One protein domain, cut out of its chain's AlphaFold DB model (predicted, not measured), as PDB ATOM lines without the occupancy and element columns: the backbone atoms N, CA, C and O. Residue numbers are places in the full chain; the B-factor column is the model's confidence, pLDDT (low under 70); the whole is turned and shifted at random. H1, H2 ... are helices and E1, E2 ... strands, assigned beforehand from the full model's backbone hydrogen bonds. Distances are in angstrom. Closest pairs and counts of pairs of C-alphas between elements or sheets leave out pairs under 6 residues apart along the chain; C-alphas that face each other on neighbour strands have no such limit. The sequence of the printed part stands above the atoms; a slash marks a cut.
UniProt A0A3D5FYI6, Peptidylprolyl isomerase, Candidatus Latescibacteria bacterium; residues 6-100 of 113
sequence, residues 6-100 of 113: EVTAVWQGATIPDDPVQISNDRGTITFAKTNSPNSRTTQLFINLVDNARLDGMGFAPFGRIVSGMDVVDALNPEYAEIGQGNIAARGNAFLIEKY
ATOM      1  N   GLU A   6     -25.242 135.889 243.734       95.19
ATOM      2  CA  GLU A   6     -23.911 135.742 244.317       95.19
ATOM      3  C   GLU A   6     -23.015 134.809 243.495       95.19
ATOM      4  O   GLU A   6     -21.832 135.086 243.310       95.19
ATOM      5  N   VAL A   7     -23.583 133.748 242.914       94.62
ATOM      6  CA  VAL A   7     -22.857 132.843 242.016       94.62
ATOM      7  C   VAL A   7     -22.604 133.534 240.677       94.62
ATOM      8  O   VAL A   7     -21.501 133.455 240.139       94.62
ATOM      9  N   THR A   8     -23.592 134.264 240.148       92.75
ATOM     10  CA  THR A   8     -23.401 135.070 238.932       92.75
ATOM     11  C   THR A   8     -22.276 136.094 239.117       92.75
ATOM     12  O   THR A   8     -21.434 136.221 238.234       92.75
ATOM     13  N   ALA A   9     -22.197 136.761 240.272       92.56
ATOM     14  CA  ALA A   9     -21.165 137.754 240.566       92.56
ATOM     15  C   ALA A   9     -19.738 137.179 240.534       92.56
ATOM     16  O   ALA A   9     -18.820 137.866 240.087       92.56
ATOM     17  N   VAL A  10     -19.558 135.922 240.955       93.38
ATOM     18  CA  VAL A  10     -18.265 135.219 240.886       93.38
ATOM     19  C   VAL A  10     -17.885 134.899 239.440       93.38
ATOM     20  O   VAL A  10     -16.748 135.119 239.032       93.38
ATOM     21  N   TRP A  11     -18.836 134.402 238.644       92.50
ATOM     22  CA  TRP A  11     -18.543 133.855 237.317       92.50
ATOM     23  C   TRP A  11     -18.663 134.854 236.161       92.50
ATOM     24  O   TRP A  11     -18.127 134.598 235.087       92.50
ATOM     25  N   GLN A  12     -19.322 136.002 236.344       88.94
ATOM     26  CA  GLN A  12     -19.538 136.982 235.267       88.94
ATOM     27  C   GLN A  12     -18.239 137.572 234.693       88.94
ATOM     28  O   GLN A  12     -18.223 137.999 233.543       88.94
ATOM     29  N   GLY A  13     -17.163 137.614 235.486       89.50
ATOM     30  CA  GLY A  13     -15.846 138.101 235.059       89.50
ATOM     31  C   GLY A  13     -14.871 136.993 234.659       89.50
ATOM     32  O   GLY A  13     -13.780 137.290 234.181       89.50
ATOM     33  N   ALA A  14     -15.241 135.726 234.859       94.12
ATOM     34  CA  ALA A  14     -14.408 134.574 234.543       94.12
ATOM     35  C   ALA A  14     -14.597 134.201 233.068       94.12
ATOM     36  O   ALA A  14     -15.369 133.302 232.729       94.12
ATOM     37  N   THR A  15     -13.946 134.958 232.186       96.19
ATOM     38  CA  THR A  15     -14.113 134.769 230.747       96.19
ATOM     39  C   THR A  15     -13.332 133.575 230.205       96.19
ATOM     40  O   THR A  15     -12.285 133.189 230.726       96.19
ATOM     41  N   ILE A  16     -13.856 132.990 229.129       95.81
ATOM     42  CA  ILE A  16     -13.289 131.834 228.433       95.81
ATOM     43  C   ILE A  16     -12.723 132.310 227.078       95.81
ATOM     44  O   ILE A  16     -13.469 132.934 226.312       95.81
ATOM     45  N   PRO A  17     -11.437 132.042 226.754       97.25
ATOM     46  CA  PRO A  17     -10.822 132.436 225.478       97.25
ATOM     47  C   PRO A  17     -11.532 131.795 224.298       97.25
ATOM     48  O   PRO A  17     -11.811 130.616 224.398       97.25
ATOM     49  N   ASP A  18     -11.811 132.516 223.213       96.62
ATOM     50  CA  ASP A  18     -12.580 132.026 222.059       96.62
ATOM     51  C   ASP A  18     -11.944 130.795 221.375       96.62
ATOM     52  O   ASP A  18     -10.734 130.744 221.159       96.62
ATOM     53  N   ASP A  19     -12.788 129.836 220.981       96.50
ATOM     54  CA  ASP A  19     -12.407 128.681 220.158       96.50
ATOM     55  C   ASP A  19     -12.695 128.963 218.674       96.50
ATOM     56  O   ASP A  19     -13.658 129.671 218.353       96.50
ATOM     57  N   PRO A  20     -11.921 128.389 217.737       97.19
ATOM     58  CA  PRO A  20     -12.283 128.424 216.327       97.19
ATOM     59  C   PRO A  20     -13.558 127.609 216.075       97.19
ATOM     60  O   PRO A  20     -13.751 126.532 216.640       97.19
ATOM     61  N   VAL A  21     -14.408 128.078 215.160       98.00
ATOM     62  CA  VAL A  21     -15.602 127.331 214.742       98.00
ATOM     63  C   VAL A  21     -15.178 126.151 213.866       98.00
ATOM     64  O   VAL A  21     -14.653 126.349 212.773       98.00
ATOM     65  N   GLN A  22     -15.387 124.926 214.357       97.69
ATOM     66  CA  GLN A  22     -15.072 123.676 213.641       97.69
ATOM     67  C   GLN A  22     -16.320 122.967 213.090       97.69
ATOM     68  O   GLN A  22     -16.226 122.190 212.145       97.69
ATOM     69  N   ILE A  23     -17.485 123.219 213.690       97.38
ATOM     70  CA  ILE A  23     -18.777 122.620 213.338       97.38
ATOM     71  C   ILE A  23     -19.780 123.764 213.188       97.38
ATOM     72  O   ILE A  23     -19.726 124.723 213.959       97.38
ATOM     73  N   SER A  24     -20.676 123.670 212.204       98.25
ATOM     74  CA  SER A  24     -21.717 124.681 212.000       98.25
ATOM     75  C   SER A  24     -22.731 124.683 213.148       98.25
ATOM     76  O   SER A  24     -22.969 123.654 213.789       98.25
ATOM     77  N   ASN A  25     -23.341 125.838 213.415       98.69
ATOM     78  CA  ASN A  25     -24.439 126.004 214.372       98.69
ATOM     79  C   ASN A  25     -25.752 125.379 213.856       98.69
ATOM     80  O   ASN A  25     -26.775 126.054 213.740       98.69
ATOM     81  N   ASP A  26     -25.725 124.086 213.548       98.69
ATOM     82  CA  ASP A  26     -26.881 123.296 213.120       98.69
ATOM     83  C   ASP A  26     -27.850 123.047 214.283       98.69
ATOM     84  O   ASP A  26     -27.478 123.108 215.463       98.69
ATOM     85  N   ARG A  27     -29.087 122.666 213.960       98.56
ATOM     86  CA  ARG A  27     -30.091 122.240 214.936       98.56
ATOM     87  C   ARG A  27     -29.547 121.177 215.897       98.56
ATOM     88  O   ARG A  27     -28.917 120.193 215.504       98.56
ATOM     89  N   GLY A  28     -29.833 121.371 217.182       98.56
ATOM     90  CA  GLY A  28     -29.443 120.500 218.287       98.56
ATOM     91  C   GLY A  28     -28.022 120.728 218.801       98.56
ATOM     92  O   GLY A  28     -27.625 120.078 219.768       98.56
ATOM     93  N   THR A  29     -27.239 121.624 218.198       98.69
ATOM     94  CA  THR A  29     -25.919 121.991 218.731       98.69
ATOM     95  C   THR A  29     -26.031 122.900 219.957       98.69
ATOM     96  O   THR A  29     -26.984 123.670 220.091       98.69
ATOM     97  N   ILE A  30     -25.053 122.793 220.859       98.25
ATOM     98  CA  ILE A  30     -24.942 123.580 222.090       98.25
ATOM     99  C   ILE A  30     -23.711 124.477 221.982       98.25
ATOM    100  O   ILE A  30     -22.606 124.001 221.691       98.25
ATOM    101  N   THR A  31     -23.905 125.765 222.255       98.44
ATOM    102  CA  THR A  31     -22.887 126.798 222.052       98.44
ATOM    103  C   THR A  31     -22.887 127.793 223.212       98.44
ATOM    104  O   THR A  31     -23.925 128.100 223.799       98.44
ATOM    105  N   PHE A  32     -21.713 128.319 223.558       97.50
ATOM    106  CA  PHE A  32     -21.599 129.420 224.515       97.50
ATOM    107  C   PHE A  32     -22.118 130.726 223.906       97.50
ATOM    108  O   PHE A  32     -21.748 131.093 222.790       97.50
ATOM    109  N   ALA A  33     -22.913 131.476 224.666       95.62
ATOM    110  CA  ALA A  33     -23.245 132.850 224.321       95.62
ATOM    111  C   ALA A  33     -22.037 133.774 224.560       95.62
ATOM    112  O   ALA A  33     -21.246 133.576 225.487       95.62
ATOM    113  N   LYS A  34     -21.908 134.806 223.724       95.00
ATOM    114  CA  LYS A  34     -20.855 135.827 223.799       95.00
ATOM    115  C   LYS A  34     -21.381 137.187 223.373       95.00
ATOM    116  O   LYS A  34     -22.419 137.286 222.719       95.00
ATOM    117  N   THR A  35     -20.640 138.229 223.731       92.62
ATOM    118  CA  THR A  35     -20.825 139.558 223.146       92.62
ATOM    119  C   THR A  35     -19.997 139.673 221.862       92.62
ATOM    120  O   THR A  35     -19.297 138.742 221.460       92.62
ATOM    121  N   ASN A  36     -20.035 140.841 221.218       92.12
ATOM    122  CA  ASN A  36     -19.173 141.130 220.066       92.12
ATOM    123  C   ASN A  36     -17.698 141.345 220.451       92.12
ATOM    124  O   ASN A  36     -16.852 141.502 219.573       92.12
ATOM    125  N   SER A  37     -17.373 141.385 221.746       93.69
ATOM    126  CA  SER A  37     -15.992 141.494 222.212       93.69
ATOM    127  C   SER A  37     -15.285 140.133 222.145       93.69
ATOM    128  O   SER A  37     -15.910 139.116 222.473       93.69
ATOM    129  N   PRO A  38     -13.989 140.092 221.783       94.06
ATOM    130  CA  PRO A  38     -13.186 138.872 221.861       94.06
ATOM    131  C   PRO A  38     -13.166 138.291 223.278       94.06
ATOM    132  O   PRO A  38     -13.138 139.056 224.244       94.06
ATOM    133  N   ASN A  39     -13.123 136.961 223.399       95.81
ATOM    134  CA  ASN A  39     -12.967 136.249 224.677       95.81
ATOM    135  C   ASN A  39     -13.999 136.677 225.738       95.81
ATOM    136  O   ASN A  39     -13.657 136.887 226.900       95.81
ATOM    137  N   SER A  40     -15.254 136.877 225.329       95.50
ATOM    138  CA  SER A  40     -16.339 137.364 226.198       95.50
ATOM    139  C   SER A  40     -17.284 136.260 226.681       95.50
ATOM    140  O   SER A  40     -18.249 136.537 227.399       95.50
ATOM    141  N   ARG A  41     -17.019 135.006 226.298       95.94
ATOM    142  CA  ARG A  41     -17.768 133.834 226.761       95.94
ATOM    143  C   ARG A  41     -17.614 133.675 228.269       95.94
ATOM    144  O   ARG A  41     -16.534 133.899 228.805       95.94
ATOM    145  N   THR A  42     -18.683 133.261 228.939       94.88
ATOM    146  CA  THR A  42     -18.686 132.946 230.379       94.88
ATOM    147  C   THR A  42     -19.480 131.657 230.615       94.88
ATOM    148  O   THR A  42     -19.142 130.620 230.061       94.88
ATOM    149  N   THR A  43     -20.561 131.698 231.395       93.56
ATOM    150  CA  THR A  43     -21.362 130.526 231.797       93.56
ATOM    151  C   THR A  43     -22.719 130.452 231.099       93.56
ATOM    152  O   THR A  43     -23.581 129.663 231.478       93.56
ATOM    153  N   GLN A  44     -22.959 131.314 230.110       94.06
ATOM    154  CA  GLN A  44     -24.211 131.335 229.358       94.06
ATOM    155  C   GLN A  44     -24.104 130.429 228.134       94.06
ATOM    156  O   GLN A  44     -23.174 130.570 227.342       94.06
ATOM    157  N   LEU A  45     -25.070 129.526 227.984       95.62
ATOM    158  CA  LEU A  45     -25.172 128.574 226.881       95.62
ATOM    159  C   LEU A  45     -26.503 128.769 226.159       95.62
ATOM    160  O   LEU A  45     -27.477 129.212 226.770       95.62
ATOM    161  N   PHE A  46     -26.557 128.379 224.893       96.94
ATOM    162  CA  PHE A  46     -27.801 128.222 224.152       96.94
ATOM    163  C   PHE A  46     -27.786 126.936 223.326       96.94
ATOM    164  O   PHE A  46     -26.727 126.376 223.029       96.94
ATOM    165  N   ILE A  47     -28.986 126.489 222.963       98.00
ATOM    166  CA  ILE A  47     -29.225 125.360 222.068       98.00
ATOM    167  C   ILE A  47     -29.759 125.924 220.751       98.00
ATOM    168  O   ILE A  47     -30.686 126.734 220.746       98.00
ATOM    169  N   ASN A  48     -29.196 125.492 219.627       98.50
ATOM    170  CA  ASN A  48     -29.722 125.824 218.308       98.50
ATOM    171  C   ASN A  48     -31.007 125.024 218.040       98.50
ATOM    172  O   ASN A  48     -30.959 123.813 217.848       98.50
ATOM    173  N   LEU A  49     -32.170 125.685 218.012       97.12
ATOM    174  CA  LEU A  49     -33.452 125.027 217.691       97.12
ATOM    175  C   LEU A  49     -33.656 124.800 216.182       97.12
ATOM    176  O   LEU A  49     -34.472 123.976 215.772       97.12
ATOM    177  N   VAL A  50     -32.889 125.520 215.365       97.81
ATOM    178  CA  VAL A  50     -32.843 125.466 213.900       97.81
ATOM    179  C   VAL A  50     -31.397 125.664 213.440       97.81
ATOM    180  O   VAL A  50     -30.543 126.017 214.255       97.81
ATOM    181  N   ASP A  51     -31.129 125.489 212.148       98.62
ATOM    182  CA  ASP A  51     -29.803 125.736 211.578       98.62
ATOM    183  C   ASP A  51     -29.509 127.244 211.511       98.62
ATOM    184  O   ASP A  51     -30.224 128.018 210.870       98.62
ATOM    185  N   ASN A  52     -28.434 127.672 212.173       98.38
ATOM    186  CA  ASN A  52     -28.037 129.069 212.339       98.38
ATOM    187  C   ASN A  52     -26.627 129.343 211.788       98.38
ATOM    188  O   ASN A  52     -25.834 130.029 212.432       98.38
ATOM    189  N   ALA A  53     -26.323 128.887 210.569       98.00
ATOM    190  CA  ALA A  53     -24.997 129.016 209.939       98.00
ATOM    191  C   ALA A  53     -24.409 130.449 209.929       98.00
ATOM    192  O   ALA A  53     -23.196 130.641 209.886       98.00
ATOM    193  N   ARG A  54     -25.245 131.496 210.033       97.88
ATOM    194  CA  ARG A  54     -24.780 132.889 210.200       97.88
ATOM    195  C   ARG A  54     -23.884 133.087 211.433       97.88
ATOM    196  O   ARG A  54     -23.047 133.986 211.433       97.88
ATOM    197  N   LEU A  55     -24.090 132.294 212.487       97.94
ATOM    198  CA  LEU A  55     -23.354 132.390 213.749       97.94
ATOM    199  C   LEU A  55     -21.915 131.878 213.613       97.94
ATOM    200  O   LEU A  55     -21.039 132.312 214.362       97.94
ATOM    201  N   ASP A  56     -21.648 131.043 212.610       97.88
ATOM    202  CA  ASP A  56     -20.321 130.491 212.347       97.88
ATOM    203  C   ASP A  56     -19.336 131.613 211.994       97.88
ATOM    204  O   ASP A  56     -18.272 131.742 212.597       97.88
ATOM    205  N   GLY A  57     -19.740 132.512 211.089       96.38
ATOM    206  CA  GLY A  57     -18.953 133.696 210.719       96.38
ATOM    207  C   GLY A  57     -18.819 134.732 211.843       96.38
ATOM    208  O   GLY A  57     -17.962 135.609 211.773       96.38
ATOM    209  N   MET A  58     -19.644 134.626 212.888       96.38
ATOM    210  CA  MET A  58     -19.584 135.466 214.090       96.38
ATOM    211  C   MET A  58     -18.707 134.849 215.198       96.38
ATOM    212  O   MET A  58     -18.539 135.450 216.262       96.38
ATOM    213  N   GLY A  59     -18.133 133.663 214.967       96.69
ATOM    214  CA  GLY A  59     -17.232 133.008 215.913       96.69
ATOM    215  C   GLY A  59     -17.945 132.369 217.106       96.69
ATOM    216  O   GLY A  59     -17.375 132.311 218.197       96.69
ATOM    217  N   PHE A  60     -19.198 131.943 216.936       98.12
ATOM    218  CA  PHE A  60     -19.903 131.108 217.908       98.12
ATOM    219  C   PHE A  60     -19.537 129.651 217.642       98.12
ATOM    220  O   PHE A  60     -20.061 129.050 216.711       98.12
ATOM    221  N   ALA A  61     -18.612 129.102 218.425       97.88
ATOM    222  CA  ALA A  61     -18.121 127.738 218.249       97.88
ATOM    223  C   ALA A  61     -18.960 126.739 219.067       97.88
ATOM    224  O   ALA A  61     -18.895 126.782 220.304       97.88
ATOM    225  N   PRO A  62     -19.738 125.844 218.425       98.44
ATOM    226  CA  PRO A  62     -20.411 124.764 219.133       98.44
ATOM    227  C   PRO A  62     -19.407 123.824 219.792       98.44
ATOM    228  O   PRO A  62     -18.378 123.492 219.202       98.44
ATOM    229  N   PHE A  63     -19.730 123.363 220.998       97.31
ATOM    230  CA  PHE A  63     -18.890 122.425 221.757       97.31
ATOM    231  C   PHE A  63     -19.611 121.111 222.084       97.31
ATOM    232  O   PHE A  63     -18.998 120.176 222.590       97.31
ATOM    233  N   GLY A  64     -20.911 121.027 221.797       97.12
ATOM    234  CA  GLY A  64     -21.715 119.841 222.051       97.12
ATOM    235  C   GLY A  64     -22.915 119.745 221.120       97.12
ATOM    236  O   GLY A  64     -23.232 120.672 220.372       97.12
ATOM    237  N   ARG A  65     -23.597 118.601 221.172       97.94
ATOM    238  CA  ARG A  65     -24.840 118.342 220.446       97.94
ATOM    239  C   ARG A  65     -25.745 117.457 221.291       97.94
ATOM    240  O   ARG A  65     -25.272 116.552 221.972       97.94
ATOM    241  N   ILE A  66     -27.044 117.708 221.216       97.94
ATOM    242  CA  ILE A  66     -28.067 116.843 221.791       97.94
ATOM    243  C   ILE A  66     -28.056 115.511 221.042       97.94
ATOM    244  O   ILE A  66     -28.298 115.461 219.837       97.94
ATOM    245  N   VAL A  67     -27.770 114.431 221.766       97.50
ATOM    246  CA  VAL A  67     -27.760 113.064 221.218       97.50
ATOM    247  C   VAL A  67     -29.094 112.340 221.416       97.50
ATOM    248  O   VAL A  67     -29.403 111.406 220.684       97.50
ATOM    249  N   SER A  68     -29.901 112.777 222.386       97.31
ATOM    250  CA  SER A  68     -31.249 112.268 222.663       97.31
ATOM    251  C   SER A  68     -32.091 113.346 223.357       97.31
ATOM    252  O   SER A  68     -31.531 114.227 224.006       97.31
ATOM    253  N   GLY A  69     -33.420 113.301 223.203       97.56
ATOM    254  CA  GLY A  69     -34.336 114.236 223.872       97.56
ATOM    255  C   GLY A  69     -34.506 115.600 223.191       97.56
ATOM    256  O   GLY A  69     -34.828 116.578 223.861       97.56
ATOM    257  N   MET A  70     -34.285 115.705 221.873       98.12
ATOM    258  CA  MET A  70     -34.541 116.960 221.144       98.12
ATOM    259  C   MET A  70     -36.030 117.346 221.164       98.12
ATOM    260  O   MET A  70     -36.356 118.523 221.216       98.12
ATOM    261  N   ASP A  71     -36.926 116.362 221.197       98.00
ATOM    262  CA  ASP A  71     -38.370 116.544 221.367       98.00
ATOM    263  C   ASP A  71     -38.732 117.206 222.705       98.00
ATOM    264  O   ASP A  71     -39.646 118.026 222.760       98.00
ATOM    265  N   VAL A  72     -37.978 116.917 223.772       97.75
ATOM    266  CA  VAL A  72     -38.128 117.600 225.068       97.75
ATOM    267  C   VAL A  72     -37.713 119.065 224.956       97.75
ATOM    268  O   VAL A  72     -38.373 119.938 225.510       97.75
ATOM    269  N   VAL A  73     -36.639 119.347 224.214       96.94
ATOM    270  CA  VAL A  73     -36.180 120.721 223.967       96.94
ATOM    271  C   VAL A  73     -37.187 121.498 223.118       96.94
ATOM    272  O   VAL A  73     -37.473 122.652 223.424       96.94
ATOM    273  N   ASP A  74     -37.759 120.865 222.095       97.06
ATOM    274  CA  ASP A  74     -38.806 121.463 221.260       97.06
ATOM    275  C   ASP A  74     -40.088 121.774 222.059       97.06
ATOM    276  O   ASP A  74     -40.863 122.646 221.666       97.06
ATOM    277  N   ALA A  75     -40.315 121.066 223.170       96.69
ATOM    278  CA  ALA A  75     -41.476 121.228 224.039       96.69
ATOM    279  C   ALA A  75     -41.293 122.279 225.152       96.69
ATOM    280  O   ALA A  75     -42.242 122.514 225.903       96.69
ATOM    281  N   LEU A  76     -40.114 122.907 225.271       95.62
ATOM    282  CA  LEU A  76     -39.896 123.995 226.230       95.62
ATOM    283  C   LEU A  76     -40.863 125.153 225.963       95.62
ATOM    284  O   LEU A  76     -41.140 125.497 224.813       95.62
ATOM    285  N   ASN A  77     -41.351 125.778 227.031       94.38
ATOM    286  CA  ASN A  77     -42.337 126.844 226.970       94.38
ATOM    287  C   ASN A  77     -41.808 128.048 226.154       94.38
ATOM    288  O   ASN A  77     -40.877 128.728 226.597       94.38
ATOM    289  N   PRO A  78     -42.423 128.369 224.997       93.12
ATOM    290  CA  PRO A  78     -41.974 129.449 224.123       93.12
ATOM    291  C   PRO A  78     -42.577 130.817 224.484       93.12
ATOM    292  O   PRO A  78     -42.390 131.777 223.738       93.12
ATOM    293  N   GLU A  79     -43.340 130.925 225.579       94.75
ATOM    294  CA  GLU A  79     -44.080 132.136 225.973       94.75
ATOM    295  C   GLU A  79     -43.174 133.365 226.147       94.75
ATOM    296  O   GLU A  79     -43.602 134.495 225.895       94.75
ATOM    297  N   TYR A  80     -41.922 133.161 226.562       90.88
ATOM    298  CA  TYR A  80     -41.027 134.241 226.959       90.88
ATOM    299  C   TYR A  80     -39.869 134.434 225.981       90.88
ATOM    300  O   TYR A  80     -39.133 133.507 225.652       90.88
ATOM    301  N   ALA A  81     -39.671 135.685 225.571       84.75
ATOM    302  CA  ALA A  81     -38.469 136.126 224.878       84.75
ATOM    303  C   ALA A  81     -37.392 136.578 225.876       84.75
ATOM    304  O   ALA A  81     -37.639 136.766 227.070       84.75
ATOM    305  N   GLU A  82     -36.184 136.814 225.372       78.31
ATOM    306  CA  GLU A  82     -35.075 137.307 226.180       78.31
ATOM    307  C   GLU A  82     -35.264 138.788 226.557       78.31
ATOM    308  O   GLU A  82     -34.941 139.694 225.787       78.31
ATOM    309  N   ILE A  83     -35.761 139.052 227.769       79.75
ATOM    310  CA  ILE A  83     -35.835 140.405 228.331       79.75
ATOM    311  C   ILE A  83     -35.201 140.462 229.730       79.75
ATOM    312  O   ILE A  83     -35.217 139.514 230.513       79.75
ATOM    313  N   GLY A  84     -34.611 141.611 230.061       87.44
ATOM    314  CA  GLY A  84     -34.165 141.896 231.425       87.44
ATOM    315  C   GLY A  84     -32.943 141.109 231.918       87.44
ATOM    316  O   GLY A  84     -32.869 140.863 233.120       87.44
ATOM    317  N   GLN A  85     -31.965 140.774 231.062       88.19
ATOM    318  CA  GLN A  85     -30.713 140.107 231.482       88.19
ATOM    319  C   GLN A  85     -30.058 140.755 232.716       88.19
ATOM    320  O   GLN A  85     -29.643 140.050 233.630       88.19
ATOM    321  N   GLY A  86     -30.022 142.091 232.793       91.75
ATOM    322  CA  GLY A  86     -29.474 142.794 233.960       91.75
ATOM    323  C   GLY A  86     -30.233 142.500 235.261       91.75
ATOM    324  O   GLY A  86     -29.618 142.345 236.313       91.75
ATOM    325  N   ASN A  87     -31.560 142.344 235.198       94.19
ATOM    326  CA  ASN A  87     -32.355 141.927 236.354       94.19
ATOM    327  C   ASN A  87     -32.121 140.457 236.702       94.19
ATOM    328  O   ASN A  87     -32.079 140.128 237.881       94.19
ATOM    329  N   ILE A  88     -31.931 139.584 235.709       92.81
ATOM    330  CA  ILE A  88     -31.573 138.182 235.957       92.81
ATOM    331  C   ILE A  88     -30.225 138.117 236.685       92.81
ATOM    332  O   ILE A  88     -30.116 137.420 237.690       92.81
ATOM    333  N   ALA A  89     -29.232 138.900 236.257       92.56
ATOM    334  CA  ALA A  89     -27.937 138.968 236.927       92.56
ATOM    335  C   ALA A  89     -28.050 139.484 238.373       92.56
ATOM    336  O   ALA A  89     -27.457 138.906 239.282       92.56
ATOM    337  N   ALA A  90     -28.831 140.546 238.599       94.88
ATOM    338  CA  ALA A  90     -28.930 141.201 239.904       94.88
ATOM    339  C   ALA A  90     -29.864 140.493 240.902       94.88
ATOM    340  O   ALA A  90     -29.639 140.556 242.108       94.88
ATOM    341  N   ARG A  91     -30.941 139.862 240.421       95.94
ATOM    342  CA  ARG A  91     -32.040 139.337 241.254       95.94
ATOM    343  C   ARG A  91     -32.262 137.833 241.105       95.94
ATOM    344  O   ARG A  91     -32.977 137.257 241.924       95.94
ATOM    345  N   GLY A  92     -31.689 137.199 240.081       94.25
ATOM    346  CA  GLY A  92     -31.759 135.754 239.874       94.25
ATOM    347  C   GLY A  92     -33.194 135.227 239.898       94.25
ATOM    348  O   GLY A  92     -34.101 135.805 239.292       94.25
ATOM    349  N   ASN A  93     -33.415 134.153 240.656       94.00
ATOM    350  CA  ASN A  93     -34.713 133.492 240.768       94.00
ATOM    351  C   ASN A  93     -35.837 134.404 241.262       94.00
ATOM    352  O   ASN A  93     -36.975 134.216 240.844       94.00
ATOM    353  N   ALA A  94     -35.550 135.409 242.097       95.75
ATOM    354  CA  ALA A  94     -36.591 136.326 242.559       95.75
ATOM    355  C   ALA A  94     -37.220 137.104 241.393       95.75
ATOM    356  O   ALA A  94     -38.423 137.347 241.394       95.75
ATOM    357  N   PHE A  95     -36.425 137.475 240.385       95.38
ATOM    358  CA  PHE A  95     -36.942 138.094 239.164       95.38
ATOM    359  C   PHE A  95     -37.577 137.065 238.229       95.38
ATOM    360  O   PHE A  95     -38.638 137.342 237.676       95.38
ATOM    361  N   LEU A  96     -36.963 135.883 238.081       93.81
ATOM    362  CA  LEU A  96     -37.485 134.850 237.186       93.81
ATOM    363  C   LEU A  96     -38.878 134.369 237.612       93.81
ATOM    364  O   LEU A  96     -39.766 134.308 236.778       93.81
ATOM    365  N   ILE A  97     -39.096 134.123 238.904       94.44
ATOM    366  CA  ILE A  97     -40.401 133.705 239.440       94.44
ATOM    367  C   ILE A  97     -41.454 134.809 239.267       94.44
ATOM    368  O   ILE A  97     -42.604 134.524 238.950       94.44
ATOM    369  N   GLU A  98     -41.074 136.075 239.472       95.00
ATOM    370  CA  GLU A  98     -41.995 137.212 239.349       95.00
ATOM    371  C   GLU A  98     -42.420 137.459 237.894       95.00
ATOM    372  O   GLU A  98     -43.574 137.797 237.637       95.00
ATOM    373  N   LYS A  99     -41.482 137.356 236.945       94.62
ATOM    374  CA  LYS A  99     -41.708 137.755 235.547       94.62
ATOM    375  C   LYS A  99     -41.996 136.603 234.597       94.62
ATOM    376  O   LYS A  99     -42.647 136.835 233.586       94.62
ATOM    377  N   TYR A 100     -41.541 135.401 234.927       94.12
ATOM    378  CA  TYR A 100     -41.655 134.211 234.088       94.12
ATOM    379  C   TYR A 100     -42.215 133.036 234.902       94.12
ATOM    380  O   TYR A 100     -41.527 132.034 235.110       94.12
TER     381      TYR A 100
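Overview. This is residues 6 to 100 of the 113 residues of the protein "Peptidylprolyl isomerase" of Candidatus Latescibacteria bacterium (UniProt A0A3D5FYI6). A small three-stranded sheet, E2, E1 and E3, with E2 and E1 the elements nearest to the mean of the C-alphas, sits among wide loops, residues 12 to 28 and 33 to 44, with H2 nearby but not on it; the short helices H1, H4 and H5 gather loosely at one end of the domain, away from the sheet. H3 stands off to one side of the sheet, and residues 75 to 84 lead from it to H4. The printed part has 95 residues, under half in named elements: H1 E1 E2 H2 E3 H3 H4 H5, class mixed. The sheet, order E2 E1 E3, is antiparallel; the whole is only just compact, close to loose, with a radius of gyration of the C-alphas of 14.7 A and spans of 37 by 33 by 21 A.

Arrangement. Begin at H1, residues 6 to 11, close but not clearly touching H4, residues 85 to 91: the C-alphas of Thr 8 and Ala 89, their closest, are 6.3 A apart. Next find the hairpin of E1, residues 29 to 32, and E2, residues 45 to 47, antiparallel at 159 degrees, with N 46 and O 31 2.9 A apart. H2, residues 53 to 58, is not on the sheet. E3, residues 62 to 65, is antiparallel to E1 at 143 degrees, with N 30 and O 64 2.8 A apart. E2, H2 and E3 form a split strand-helix-strand unit, two strands running the same way with E1 between them, its crossover right-handed. H3, residues 70 to 74, is apart from H4. H4 and H5, residues 93 to 99, only just touch, only at the corner, with 3 pairs of C-alphas within 8 A; Ile 88 and Phe 95 have the closest C-alphas, 6.3 A apart. Every O i to N i+4 pair is within hydrogen-bond range in H1, H3 and H4, against 2 of 3 in H5 and 0 of 2 in H2, where 2 of 3 O i to N i+3 pairs are.

Along the chain. Find C-alpha 6 at (-23.911, 135.742, 244.317), where H1 begins. E1 runs 10.4 A from C-alpha 29 at (-25.919, 121.991, 218.731). H4 spans 9.9 A and H5 9.7 A, ending at C-alpha 99, (-41.708, 137.755, 235.547).

Size, cuts and confidence. The C-alphas farthest apart, Gln 22 and Glu 98, are 39.6 A apart. The printed part has no cut; the links H1 to E1 and E1 to E2 are long. No printed residue is under 70 in pLDDT.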